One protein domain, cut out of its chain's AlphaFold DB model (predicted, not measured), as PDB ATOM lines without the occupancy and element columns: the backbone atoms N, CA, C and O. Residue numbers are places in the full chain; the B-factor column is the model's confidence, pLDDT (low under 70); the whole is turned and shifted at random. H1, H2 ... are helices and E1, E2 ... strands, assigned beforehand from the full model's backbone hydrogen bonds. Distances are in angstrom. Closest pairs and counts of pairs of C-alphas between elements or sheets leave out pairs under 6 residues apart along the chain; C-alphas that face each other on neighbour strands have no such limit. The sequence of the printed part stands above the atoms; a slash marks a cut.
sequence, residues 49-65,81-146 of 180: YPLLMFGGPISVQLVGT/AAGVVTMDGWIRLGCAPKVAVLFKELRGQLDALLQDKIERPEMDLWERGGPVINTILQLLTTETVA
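This is residues 49 to 65 and 81 to 146 of the 180 residues of the protein "Predicted protein" of Chlamydomonas reinhardtii (UniProt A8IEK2). A long helical hairpin, H2 and H3, has a small sheet at one end, where residues 97 to 104 of H2 pack over one face. The 83 printed residues have three named helices and three strands, in order H1 E1 E2 E3 H2 H3, class mixed; the sheet E1 E2 E3 is antiparallel. The whole is only just loose, close to compact, with radius of gyration of the C-alphas 14.5 A and spans 49 by 26 by 18 A.

H1 is residues 49 to 54, from C-alpha 49 at (16.032, -11.760, 5.197); E1 58 to 63; E2 82 to 87; E3 91 to 94. H2, 97 to 119, spans 33.3 A; H3, 125 to 141, spans 20.1 A, ending at C-alpha 141 (8.035, -10.506, 10.626).

H1 only just touches H2, with 3 pairs of C-alphas within 8 A, closest Met 53 and Phe 103, 6.4 A. N 59 and O 86 of E1 and E2 are 2.8 A apart; N 85 and O 93 of E2 and E3, 2.9 A. H2 is over E1 and E2. H2 touches H3, closest C-alphas Leu 113 and Gly 129, 6.7 A. Every O i to N i+4 pair is within hydrogen-bond range in H1 and H2; in H3, 11 of 13.

Residues 66 to 80 are not printed; C-alphas 65 and 81 are 7.8 A apart. No link printed whole is long. Residues 62 to 65, 81 to 83 and 143 to 146 have pLDDT under 70.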
ATOM      1  N   TYR A  49      16.544 -13.092   5.564       85.56
ATOM      2  CA  TYR A  49      16.032 -11.760   5.197       85.56
ATOM      3  C   TYR A  49      16.728 -10.598   5.925       85.56
ATOM      4  O   TYR A  49      17.129  -9.657   5.239       85.56
ATOM      5  N   PRO A  50      16.961 -10.627   7.253       85.44
ATOM      6  CA  PRO A  50      17.792  -9.634   7.927       85.44
ATOM      7  C   PRO A  50      19.197  -9.549   7.333       85.44
ATOM      8  O   PRO A  50      19.711  -8.447   7.136       85.44
ATOM      9  N   LEU A  51      19.803 -10.689   6.976       84.38
ATOM     10  CA  LEU A  51      21.080 -10.692   6.259       84.38
ATOM     11  C   LEU A  51      20.931  -9.997   4.906       84.38
ATOM     12  O   LEU A  51      21.717  -9.105   4.600       84.38
ATOM     13  N   LEU A  52      19.890 -10.329   4.139       84.25
ATOM     14  CA  LEU A  52      19.568  -9.705   2.857       84.25
ATOM     15  C   LEU A  52      19.208  -8.226   2.971       84.25
ATOM     16  O   LEU A  52      19.366  -7.505   1.995       84.25
ATOM     17  N   MET A  53      18.817  -7.720   4.133       84.25
ATOM     18  CA  MET A  53      18.488  -6.311   4.334       84.25
ATOM     19  C   MET A  53      19.668  -5.484   4.862       84.25
ATOM     20  O   MET A  53      19.893  -4.382   4.375       84.25
ATOM     21  N   PHE A  54      20.458  -6.024   5.791       84.19
ATOM     22  CA  PHE A  54      21.544  -5.292   6.460       84.19
ATOM     23  C   PHE A  54      22.951  -5.729   6.050       84.19
ATOM     24  O   PHE A  54      23.939  -5.132   6.464       84.19
ATOM     25  N   GLY A  55      23.076  -6.778   5.241       82.56
ATOM     26  CA  GLY A  55      24.369  -7.238   4.750       82.56
ATOM     27  C   GLY A  55      24.960  -6.347   3.655       82.56
ATOM     28  O   GLY A  55      24.405  -5.315   3.289       82.56
ATOM     29  N   GLY A  56      26.080  -6.793   3.091       81.88
ATOM     30  CA  GLY A  56      26.852  -6.050   2.094       81.88
ATOM     31  C   GLY A  56      26.200  -5.919   0.705       81.88
ATOM     32  O   GLY A  56      25.001  -6.162   0.538       81.88
ATOM     33  N   PRO A  57      26.985  -5.536  -0.320       80.69
ATOM     34  CA  PRO A  57      26.471  -5.282  -1.661       80.69
ATOM     35  C   PRO A  57      25.819  -6.534  -2.256       80.69
ATOM     36  O   PRO A  57      26.393  -7.628  -2.240       80.69
ATOM     37  N   ILE A  58      24.613  -6.350  -2.794       82.00
ATOM     38  CA  ILE A  58      23.796  -7.416  -3.372       82.00
ATOM     39  C   ILE A  58      24.032  -7.482  -4.880       82.00
ATOM     40  O   ILE A  58      23.795  -6.514  -5.604       82.00
ATOM     41  N   SER A  59      24.441  -8.652  -5.361       77.44
ATOM     42  CA  SER A  59      24.529  -8.987  -6.783       77.44
ATOM     43  C   SER A  59      23.481 -10.042  -7.126       77.44
ATOM     44  O   SER A  59      23.518 -11.159  -6.614       77.44
ATOM     45  N   VAL A  60      22.535  -9.694  -7.997       76.88
ATOM     46  CA  VAL A  60      21.479 -10.613  -8.445       76.88
ATOM     47  C   VAL A  60      21.974 -11.357  -9.679       76.88
ATOM     48  O   VAL A  60      22.231 -10.731 -10.706       76.88
ATOM     49  N   GLN A  61      22.108 -12.679  -9.590       71.56
ATOM     50  CA  GLN A  61      22.428 -13.534 -10.728       71.56
ATOM     51  C   GLN A  61      21.190 -14.360 -11.086       71.56
ATOM     52  O   GLN A  61      20.732 -15.209 -10.322       71.56
ATOM     53  N   LEU A  62      20.615 -14.091 -12.254       63.78
ATOM     54  CA  LEU A  62      19.550 -14.917 -12.812       63.78
ATOM     55  C   LEU A  62      20.183 -16.177 -13.404       63.78
ATOM     56  O   LEU A  62      20.778 -16.127 -14.480       63.78
ATOM     57  N   VAL A  63      20.061 -17.309 -12.709       62.59
ATOM     58  CA  VAL A  63      20.485 -18.610 -13.237       62.59
ATOM     59  C   VAL A  63      19.309 -19.183 -14.030       62.59
ATOM     60  O   VAL A  63      18.567 -20.055 -13.590       62.59
ATOM     61  N   GLY A  64      19.093 -18.604 -15.205       50.88
ATOM     62  CA  GLY A  64      18.122 -19.050 -16.194       50.88
ATOM     63  C   GLY A  64      18.718 -18.827 -17.569       50.88
ATOM     64  O   GLY A  64      18.805 -17.692 -18.016       50.88
ATOM     65  N   THR A  65      19.202 -19.913 -18.166       48.09
ATOM     66  CA  THR A  65      19.485 -20.105 -19.597       48.09
ATOM     67  C   THR A  65      19.444 -18.856 -20.491       48.09
ATOM     68  O   THR A  65      18.368 -18.448 -20.924       48.09
ATOM     69  N   ALA A  81      13.313 -19.065 -13.775       54.12
ATOM     70  CA  ALA A  81      14.743 -18.993 -13.565       54.12
ATOM     71  C   ALA A  81      14.980 -18.889 -12.060       54.12
ATOM     72  O   ALA A  81      14.531 -17.932 -11.419       54.12
ATOM     73  N   ALA A  82      15.667 -19.879 -11.494       57.97
ATOM     74  CA  ALA A  82      16.118 -19.809 -10.118       57.97
ATOM     75  C   ALA A  82      17.073 -18.611  -9.999       57.97
ATOM     76  O   ALA A  82      18.167 -18.593 -10.566       57.97
ATOM     77  N   GLY A  83      16.627 -17.562  -9.313       66.25
ATOM     78  CA  GLY A  83      17.485 -16.438  -8.969       66.25
ATOM     79  C   GLY A  83      18.424 -16.866  -7.852       66.25
ATOM     80  O   GLY A  83      17.980 -17.322  -6.799       66.25
ATOM     81  N   VAL A  84      19.728 -16.732  -8.071       74.19
ATOM     82  CA  VAL A  84      20.707 -16.835  -6.991       74.19
ATOM     83  C   VAL A  84      21.178 -15.426  -6.693       74.19
ATOM     84  O   VAL A  84      21.755 -14.739  -7.538       74.19
ATOM     85  N   VAL A  85      20.921 -14.971  -5.476       78.06
ATOM     86  CA  VAL A  85      21.421 -13.691  -4.995       78.06
ATOM     87  C   VAL A  85      22.721 -13.931  -4.262       78.06
ATOM     88  O   VAL A  85      22.782 -14.725  -3.328       78.06
ATOM     89  N   THR A  86      23.772 -13.245  -4.699       80.56
ATOM     90  CA  THR A  86      25.069 -13.272  -4.033       80.56
ATOM     91  C   THR A  86      25.266 -11.979  -3.260       80.56
ATOM     92  O   THR A  86      25.231 -10.895  -3.842       80.56
ATOM     93  N   MET A  87      25.505 -12.082  -1.959       79.38
ATOM     94  CA  MET A  87      25.850 -10.955  -1.102       79.38
ATOM     95  C   MET A  87      27.340 -10.977  -0.775       79.38
ATOM     96  O   MET A  87      27.904 -12.026  -0.450       79.38
ATOM     97  N   ASP A  88      27.986  -9.816  -0.908       74.44
ATOM     98  CA  ASP A  88      29.413  -9.596  -0.612       74.44
ATOM     99  C   ASP A  88      30.388 -10.531  -1.377       74.44
ATOM    100  O   ASP A  88      31.582 -10.638  -1.083       74.44
ATOM    101  N   GLY A  89      29.887 -11.198  -2.421       71.31
ATOM    102  CA  GLY A  89      30.633 -12.136  -3.261       71.31
ATOM    103  C   GLY A  89      30.706 -13.568  -2.724       71.31
ATOM    104  O   GLY A  89      31.401 -14.385  -3.326       71.31
ATOM    105  N   TRP A  90      30.021 -13.899  -1.622       75.88
ATOM    106  CA  TRP A  90      30.196 -15.207  -0.976       75.88
ATOM    107  C   TRP A  90      28.965 -15.824  -0.341       75.88
ATOM    108  O   TRP A  90      28.778 -17.037  -0.428       75.88
ATOM    109  N   ILE A  91      28.099 -15.008   0.246       79.75
ATOM    110  CA  ILE A  91      26.808 -15.471   0.744       79.75
ATOM    111  C   ILE A  91      25.928 -15.690  -0.482       79.75
ATOM    112  O   ILE A  91      25.637 -14.738  -1.197       79.75
ATOM    113  N   ARG A  92      25.515 -16.930  -0.750       79.75
ATOM    114  CA  ARG A  92      24.590 -17.254  -1.844       79.75
ATOM    115  C   ARG A  92      23.249 -17.645  -1.248       79.75
ATOM    116  O   ARG A  92      23.175 -18.604  -0.488       79.75
ATOM    117  N   LEU A  93      22.209 -16.900  -1.598       78.00
ATOM    118  CA  LEU A  93      20.835 -17.147  -1.179       78.00
ATOM    119  C   LEU A  93      19.999 -17.460  -2.420       78.00
ATOM    120  O   LEU A  93      20.031 -16.721  -3.406       78.00
ATOM    121  N   GLY A  94      19.252 -18.561  -2.379       76.75
ATOM    122  CA  GLY A  94      18.236 -18.844  -3.386       76.75
ATOM    123  C   GLY A  94      17.029 -17.949  -3.138       76.75
ATOM    124  O   GLY A  94      16.364 -18.090  -2.116       76.75
ATOM    125  N   CYS A  95      16.742 -17.014  -4.041       71.56
ATOM    126  CA  CYS A  95      15.529 -16.209  -3.942       71.56
ATOM    127  C   CYS A  95      15.005 -15.818  -5.322       71.56
ATOM    128  O   CYS A  95      15.747 -15.703  -6.298       71.56
ATOM    129  N   ALA A  96      13.701 -15.559  -5.414       81.69
ATOM    130  CA  ALA A  96      13.140 -15.037  -6.649       81.69
ATOM    131  C   ALA A  96      13.814 -13.689  -6.997       81.69
ATOM    132  O   ALA A  96      13.931 -12.827  -6.120       81.69
ATOM    133  N   PRO A  97      14.201 -13.450  -8.264       77.12
ATOM    134  CA  PRO A  97      14.834 -12.195  -8.685       77.12
ATOM    135  C   PRO A  97      14.018 -10.951  -8.306       77.12
ATOM    136  O   PRO A  97      14.578  -9.916  -7.963       77.12
ATOM    137  N   LYS A  98      12.683 -11.075  -8.303       82.31
ATOM    138  CA  LYS A  98      11.752 -10.017  -7.881       82.31
ATOM    139  C   LYS A  98      11.972  -9.588  -6.428       82.31
ATOM    140  O   LYS A  98      11.982  -8.397  -6.145       82.31
ATOM    141  N   VAL A  99      12.184 -10.551  -5.529       83.00
ATOM    142  CA  VAL A  99      12.446 -10.294  -4.105       83.00
ATOM    143  C   VAL A  99      13.789  -9.582  -3.948       83.00
ATOM    144  O   VAL A  99      13.893  -8.606  -3.215       83.00
ATOM    145  N   ALA A 100      14.800  -9.993  -4.711       80.56
ATOM    146  CA  ALA A 100      16.116  -9.364  -4.682       80.56
ATOM    147  C   ALA A 100      16.087  -7.883  -5.094       80.56
ATOM    148  O   ALA A 100      16.704  -7.037  -4.447       80.56
ATOM    149  N   VAL A 101      15.355  -7.567  -6.167       84.06
ATOM    150  CA  VAL A 101      15.175  -6.186  -6.639       84.06
ATOM    151  C   VAL A 101      14.388  -5.365  -5.617       84.06
ATOM    152  O   VAL A 101      14.774  -4.232  -5.344       84.06
ATOM    153  N   LEU A 102      13.353  -5.947  -4.999       87.62
ATOM    154  CA  LEU A 102      12.596  -5.300  -3.925       87.62
ATOM    155  C   LEU A 102      13.505  -4.904  -2.754       87.62
ATOM    156  O   LEU A 102      13.493  -3.749  -2.338       87.62
ATOM    157  N   PHE A 103      14.333  -5.824  -2.252       86.25
ATOM    158  CA  PHE A 103      15.265  -5.516  -1.163       86.25
ATOM    159  C   PHE A 103      16.305  -4.465  -1.559       86.25
ATOM    160  O   PHE A 103      16.677  -3.641  -0.728       86.25
ATOM    161  N   LYS A 104      16.758  -4.456  -2.818       86.38
ATOM    162  CA  LYS A 104      17.680  -3.429  -3.318       86.38
ATOM    163  C   LYS A 104      17.047  -2.035  -3.291       86.38
ATOM    164  O   LYS A 104      17.700  -1.091  -2.859       86.38
ATOM    165  N   GLU A 105      15.793  -1.922  -3.717       88.38
ATOM    166  CA  GLU A 105      15.055  -0.657  -3.709       88.38
ATOM    167  C   GLU A 105      14.751  -0.190  -2.278       88.38
ATOM    168  O   GLU A 105      15.020   0.958  -1.931       88.38
ATOM    169  N   LEU A 106      14.281  -1.092  -1.410       89.94
ATOM    170  CA  LEU A 106      14.004  -0.776  -0.004       89.94
ATOM    171  C   LEU A 106      15.256  -0.321   0.751       89.94
ATOM    172  O   LEU A 106      15.180   0.613   1.545       89.94
ATOM    173  N   ARG A 107      16.412  -0.945   0.487       89.88
ATOM    174  CA  ARG A 107      17.702  -0.493   1.029       89.88
ATOM    175  C   ARG A 107      18.035   0.920   0.564       89.88
ATOM    176  O   ARG A 107      18.364   1.747   1.397       89.88
ATOM    177  N   GLY A 108      17.875   1.215  -0.727       90.19
ATOM    178  CA  GLY A 108      18.115   2.560  -1.256       90.19
ATOM    179  C   GLY A 108      17.227   3.623  -0.604       90.19
ATOM    180  O   GLY A 108      17.708   4.700  -0.257       90.19
ATOM    181  N   GLN A 109      15.950   3.309  -0.373       91.00
ATOM    182  CA  GLN A 109      15.029   4.209   0.327       91.00
ATOM    183  C   GLN A 109      15.403   4.392   1.801       91.00
ATOM    184  O   GLN A 109      15.345   5.510   2.309       91.00
ATOM    185  N   LEU A 110      15.811   3.320   2.485       90.62
ATOM    186  CA  LEU A 110      16.272   3.402   3.868       90.62
ATOM    187  C   LEU A 110      17.566   4.218   3.983       90.62
ATOM    188  O   LEU A 110      17.649   5.087   4.843       90.62
ATOM    189  N   ASP A 111      18.540   3.982   3.106       90.88
ATOM    190  CA  ASP A 111      19.808   4.714   3.085       90.88
ATOM    191  C   ASP A 111      19.576   6.207   2.819       90.88
ATOM    192  O   ASP A 111      20.167   7.046   3.494       90.88
ATOM    193  N   ALA A 112      18.658   6.554   1.912       90.44
ATOM    194  CA  ALA A 112      18.259   7.941   1.676       90.44
ATOM    195  C   ALA A 112      17.601   8.579   2.914       90.44
ATOM    196  O   ALA A 112      17.926   9.709   3.272       90.44
ATOM    197  N   LEU A 113      16.718   7.855   3.610       91.38
ATOM    198  CA  LEU A 113      16.104   8.336   4.855       91.38
ATOM    199  C   LEU A 113      17.135   8.528   5.976       91.38
ATOM    200  O   LEU A 113      17.042   9.483   6.748       91.38
ATOM    201  N   LEU A 114      18.115   7.629   6.080       90.38
ATOM    202  CA  LEU A 114      19.204   7.745   7.047       90.38
ATOM    203  C   LEU A 114      20.135   8.911   6.702       90.38
ATOM    204  O   LEU A 114      20.530   9.641   7.606       90.38
ATOM    205  N   GLN A 115      20.427   9.130   5.420       91.88
ATOM    206  CA  GLN A 115      21.204  10.273   4.948       91.88
ATOM    207  C   GLN A 115      20.506  11.601   5.274       91.88
ATOM    208  O   GLN A 115      21.123  12.486   5.864       91.88
ATOM    209  N   ASP A 116      19.206  11.709   4.997       90.19
ATOM    210  CA  ASP A 116      18.412  12.892   5.341       90.19
ATOM    211  C   ASP A 116      18.412  13.155   6.856       90.19
ATOM    212  O   ASP A 116      18.449  14.308   7.288       90.19
ATOM    213  N   LYS A 117      18.425  12.097   7.679       89.00
ATOM    214  CA  LYS A 117      18.538  12.222   9.139       89.00
ATOM    215  C   LYS A 117      19.931  12.654   9.597       89.00
ATOM    216  O   LYS A 117      20.045  13.358  10.597       89.00
ATOM    217  N   ILE A 118      20.986  12.243   8.898       93.00
ATOM    218  CA  ILE A 118      22.350  12.712   9.175       93.00
ATOM    219  C   ILE A 118      22.452  14.213   8.875       93.00
ATOM    220  O   ILE A 118      23.047  14.953   9.655       93.00
ATOM    221  N   GLU A 119      21.837  14.671   7.783       93.00
ATOM    222  CA  GLU A 119      21.815  16.088   7.402       93.00
ATOM    223  C   GLU A 119      20.886  16.930   8.289       93.00
ATOM    224  O   GLU A 119      21.177  18.095   8.569       93.00
ATOM    225  N   ARG A 120      19.769  16.355   8.750       90.00
ATOM    226  CA  ARG A 120      18.782  17.006   9.621       90.00
ATOM    227  C   ARG A 120      18.425  16.096  10.802       90.00
ATOM    228  O   ARG A 120      17.447  15.350  10.720       90.00
ATOM    229  N   PRO A 121      19.150  16.186  11.930       87.94
ATOM    230  CA  PRO A 121      18.933  15.294  13.072       87.94
ATOM    231  C   PRO A 121      17.576  15.490  13.763       87.94
ATOM    232  O   PRO A 121      17.115  14.577  14.443       87.94
ATOM    233  N   GLU A 122      16.930  16.646  13.576       85.25
ATOM    234  CA  GLU A 122      15.599  16.959  14.124       85.25
ATOM    235  C   GLU A 122      14.439  16.384  13.291       85.25
ATOM    236  O   GLU A 122      13.278  16.556  13.646       85.25
ATOM    237  N   MET A 123      14.722  15.715  12.167       81.69
ATOM    238  CA  MET A 123      13.688  15.100  11.338       81.69
ATOM    239  C   MET A 123      13.148  13.807  11.960       81.69
ATOM    240  O   MET A 123      13.901  12.871  12.252       81.69
ATOM    241  N   ASP A 124      11.821  13.699  12.023       81.81
ATOM    242  CA  ASP A 124      11.141  12.470  12.411       81.81
ATOM    243  C   ASP A 124      11.110  11.446  11.267       81.81
ATOM    244  O   ASP A 124      10.433  11.595  10.246       81.81
ATOM    245  N   LEU A 125      11.822  10.333  11.473       81.69
ATOM    246  CA  LEU A 125      11.854   9.190  10.549       81.69
ATOM    247  C   LEU A 125      10.476   8.567  10.331       81.69
ATOM    248  O   LEU A 125      10.229   7.982   9.282       81.69
ATOM    249  N   TRP A 126       9.600   8.641  11.332       82.31
ATOM    250  CA  TRP A 126       8.299   7.990  11.271       82.31
ATOM    251  C   TRP A 126       7.324   8.737  10.360       82.31
ATOM    252  O   TRP A 126       6.595   8.104   9.601       82.31
ATOM    253  N   GLU A 127       7.349  10.071  10.365       81.94
ATOM    254  CA  GLU A 127       6.463  10.872   9.514       81.94
ATOM    255  C   GLU A 127       6.826  10.740   8.036       81.94
ATOM    256  O   GLU A 127       5.953  10.589   7.181       81.94
ATOM    257  N   ARG A 128       8.125  10.750   7.725       78.19
ATOM    258  CA  ARG A 128       8.606  10.718   6.339       78.19
ATOM    259  C   ARG A 128       8.872   9.307   5.813       78.19
ATOM    260  O   ARG A 128       8.695   9.050   4.626       78.19
ATOM    261  N   GLY A 129       9.292   8.401   6.689       82.19
ATOM    262  CA  GLY A 129       9.709   7.033   6.372       82.19
ATOM    263  C   GLY A 129       8.801   5.938   6.931       82.19
ATOM    264  O   GLY A 129       9.078   4.760   6.707       82.19
ATOM    265  N   GLY A 130       7.705   6.287   7.612       86.06
ATOM    266  CA  GLY A 130       6.739   5.345   8.185       86.06
ATOM    267  C   GLY A 130       6.325   4.188   7.262       86.06
ATOM    268  O   GLY A 130       6.413   3.039   7.698       86.06
ATOM    269  N   PRO A 131       5.935   4.414   5.989       87.38
ATOM    270  CA  PRO A 131       5.548   3.312   5.103       87.38
ATOM    271  C   PRO A 131       6.717   2.383   4.746       87.38
ATOM    272  O   PRO A 131       6.529   1.170   4.669       87.38
ATOM    273  N   VAL A 132       7.927   2.924   4.573       88.56
ATOM    274  CA  VAL A 132       9.129   2.138   4.251       88.56
ATOM    275  C   VAL A 132       9.507   1.257   5.438       88.56
ATOM    276  O   VAL A 132       9.665   0.045   5.289       88.56
ATOM    277  N   ILE A 133       9.565   1.843   6.637       89.50
ATOM    278  CA  ILE A 133       9.891   1.134   7.882       89.50
ATOM    279  C   ILE A 133       8.834   0.067   8.183       89.50
ATOM    280  O   ILE A 133       9.183  -1.056   8.536       89.50
ATOM    281  N   ASN A 134       7.549   0.368   7.993       89.88
ATOM    282  CA  ASN A 134       6.484  -0.610   8.214       89.88
ATOM    283  C   ASN A 134       6.563  -1.772   7.209       89.88
ATOM    284  O   ASN A 134       6.456  -2.927   7.603       89.88
ATOM    285  N   THR A 135       6.856  -1.493   5.935       88.69
ATOM    286  CA  THR A 135       7.064  -2.545   4.922       88.69
ATOM    287  C   THR A 135       8.241  -3.444   5.297       88.69
ATOM    288  O   THR A 135       8.135  -4.665   5.230       88.69
ATOM    289  N   ILE A 136       9.349  -2.857   5.753       89.06
ATOM    290  CA  ILE A 136      10.510  -3.590   6.268       89.06
ATOM    291  C   ILE A 136      10.111  -4.485   7.445       89.06
ATOM    292  O   ILE A 136      10.423  -5.673   7.444       89.06
ATOM    293  N   LEU A 137       9.407  -3.938   8.438       89.25
ATOM    294  CA  LEU A 137       8.976  -4.698   9.612       89.25
ATOM    295  C   LEU A 137       8.040  -5.840   9.213       89.25
ATOM    296  O   LEU A 137       8.186  -6.952   9.714       89.25
ATOM    297  N   GLN A 138       7.129  -5.607   8.272       88.06
ATOM    298  CA  GLN A 138       6.265  -6.648   7.724       88.06
ATOM    299  C   GLN A 138       7.072  -7.732   7.007       88.06
ATOM    300  O   GLN A 138       6.832  -8.914   7.229       88.06
ATOM    301  N   LEU A 139       8.070  -7.372   6.200       86.25
ATOM    302  CA  LEU A 139       8.918  -8.351   5.512       86.25
ATOM    303  C   LEU A 139       9.758  -9.184   6.487       86.25
ATOM    304  O   LEU A 139       9.896 -10.387   6.288       86.25
ATOM    305  N   LEU A 140      10.284  -8.573   7.548       85.19
ATOM    306  CA  LEU A 140      11.069  -9.282   8.563       85.19
ATOM    307  C   LEU A 140      10.197 -10.152   9.481       85.19
ATOM    308  O   LEU A 140      10.632 -11.210   9.913       85.19
ATOM    309  N   THR A 141       8.961  -9.735   9.771       85.06
ATOM    310  CA  THR A 141       8.035 -10.506  10.626       85.06
ATOM    311  C   THR A 141       7.303 -11.615   9.874       85.06
ATOM    312  O   THR A 141       6.942 -12.620  10.476       85.06
ATOM    313  N   THR A 142       7.104 -11.464   8.562       79.50
ATOM    314  CA  THR A 142       6.542 -12.514   7.692       79.50
ATOM    315  C   THR A 142       7.533 -13.626   7.377       79.50
ATOM    316  O   THR A 142       7.136 -14.662   6.845       79.50
ATOM    317  N   GLU A 143       8.795 -13.473   7.770       69.94
ATOM    318  CA  GLU A 143       9.762 -14.565   7.829       69.94
ATOM    319  C   GLU A 143       9.461 -15.509   9.012       69.94
ATOM    320  O   GLU A 143      10.317 -15.857   9.815       69.94
ATOM    321  N   THR A 144       8.213 -15.957   9.128       47.84
ATOM    322  CA  THR A 144       7.904 -17.208   9.808       47.84
ATOM    323  C   THR A 144       8.087 -18.297   8.770       47.84
ATOM    324  O   THR A 144       7.332 -18.339   7.798       47.84
ATOM    325  N   VAL A 145       9.128 -19.109   8.952       53.88
ATOM    326  CA  VAL A 145       9.498 -20.293   8.167       53.88
ATOM    327  C   VAL A 145       8.349 -20.826   7.306       53.88
ATOM    328  O   VAL A 145       7.491 -21.588   7.746       53.88
ATOM    329  N   ALA A 146       8.332 -20.412   6.040       34.84
ATOM    330  CA  ALA A 146       7.592 -21.130   5.021       34.84
ATOM    331  C   ALA A 146       8.463 -22.333   4.623       34.84
ATOM    332  O   ALA A 146       9.606 -22.126   4.201       34.84
TER     333      ALA A 146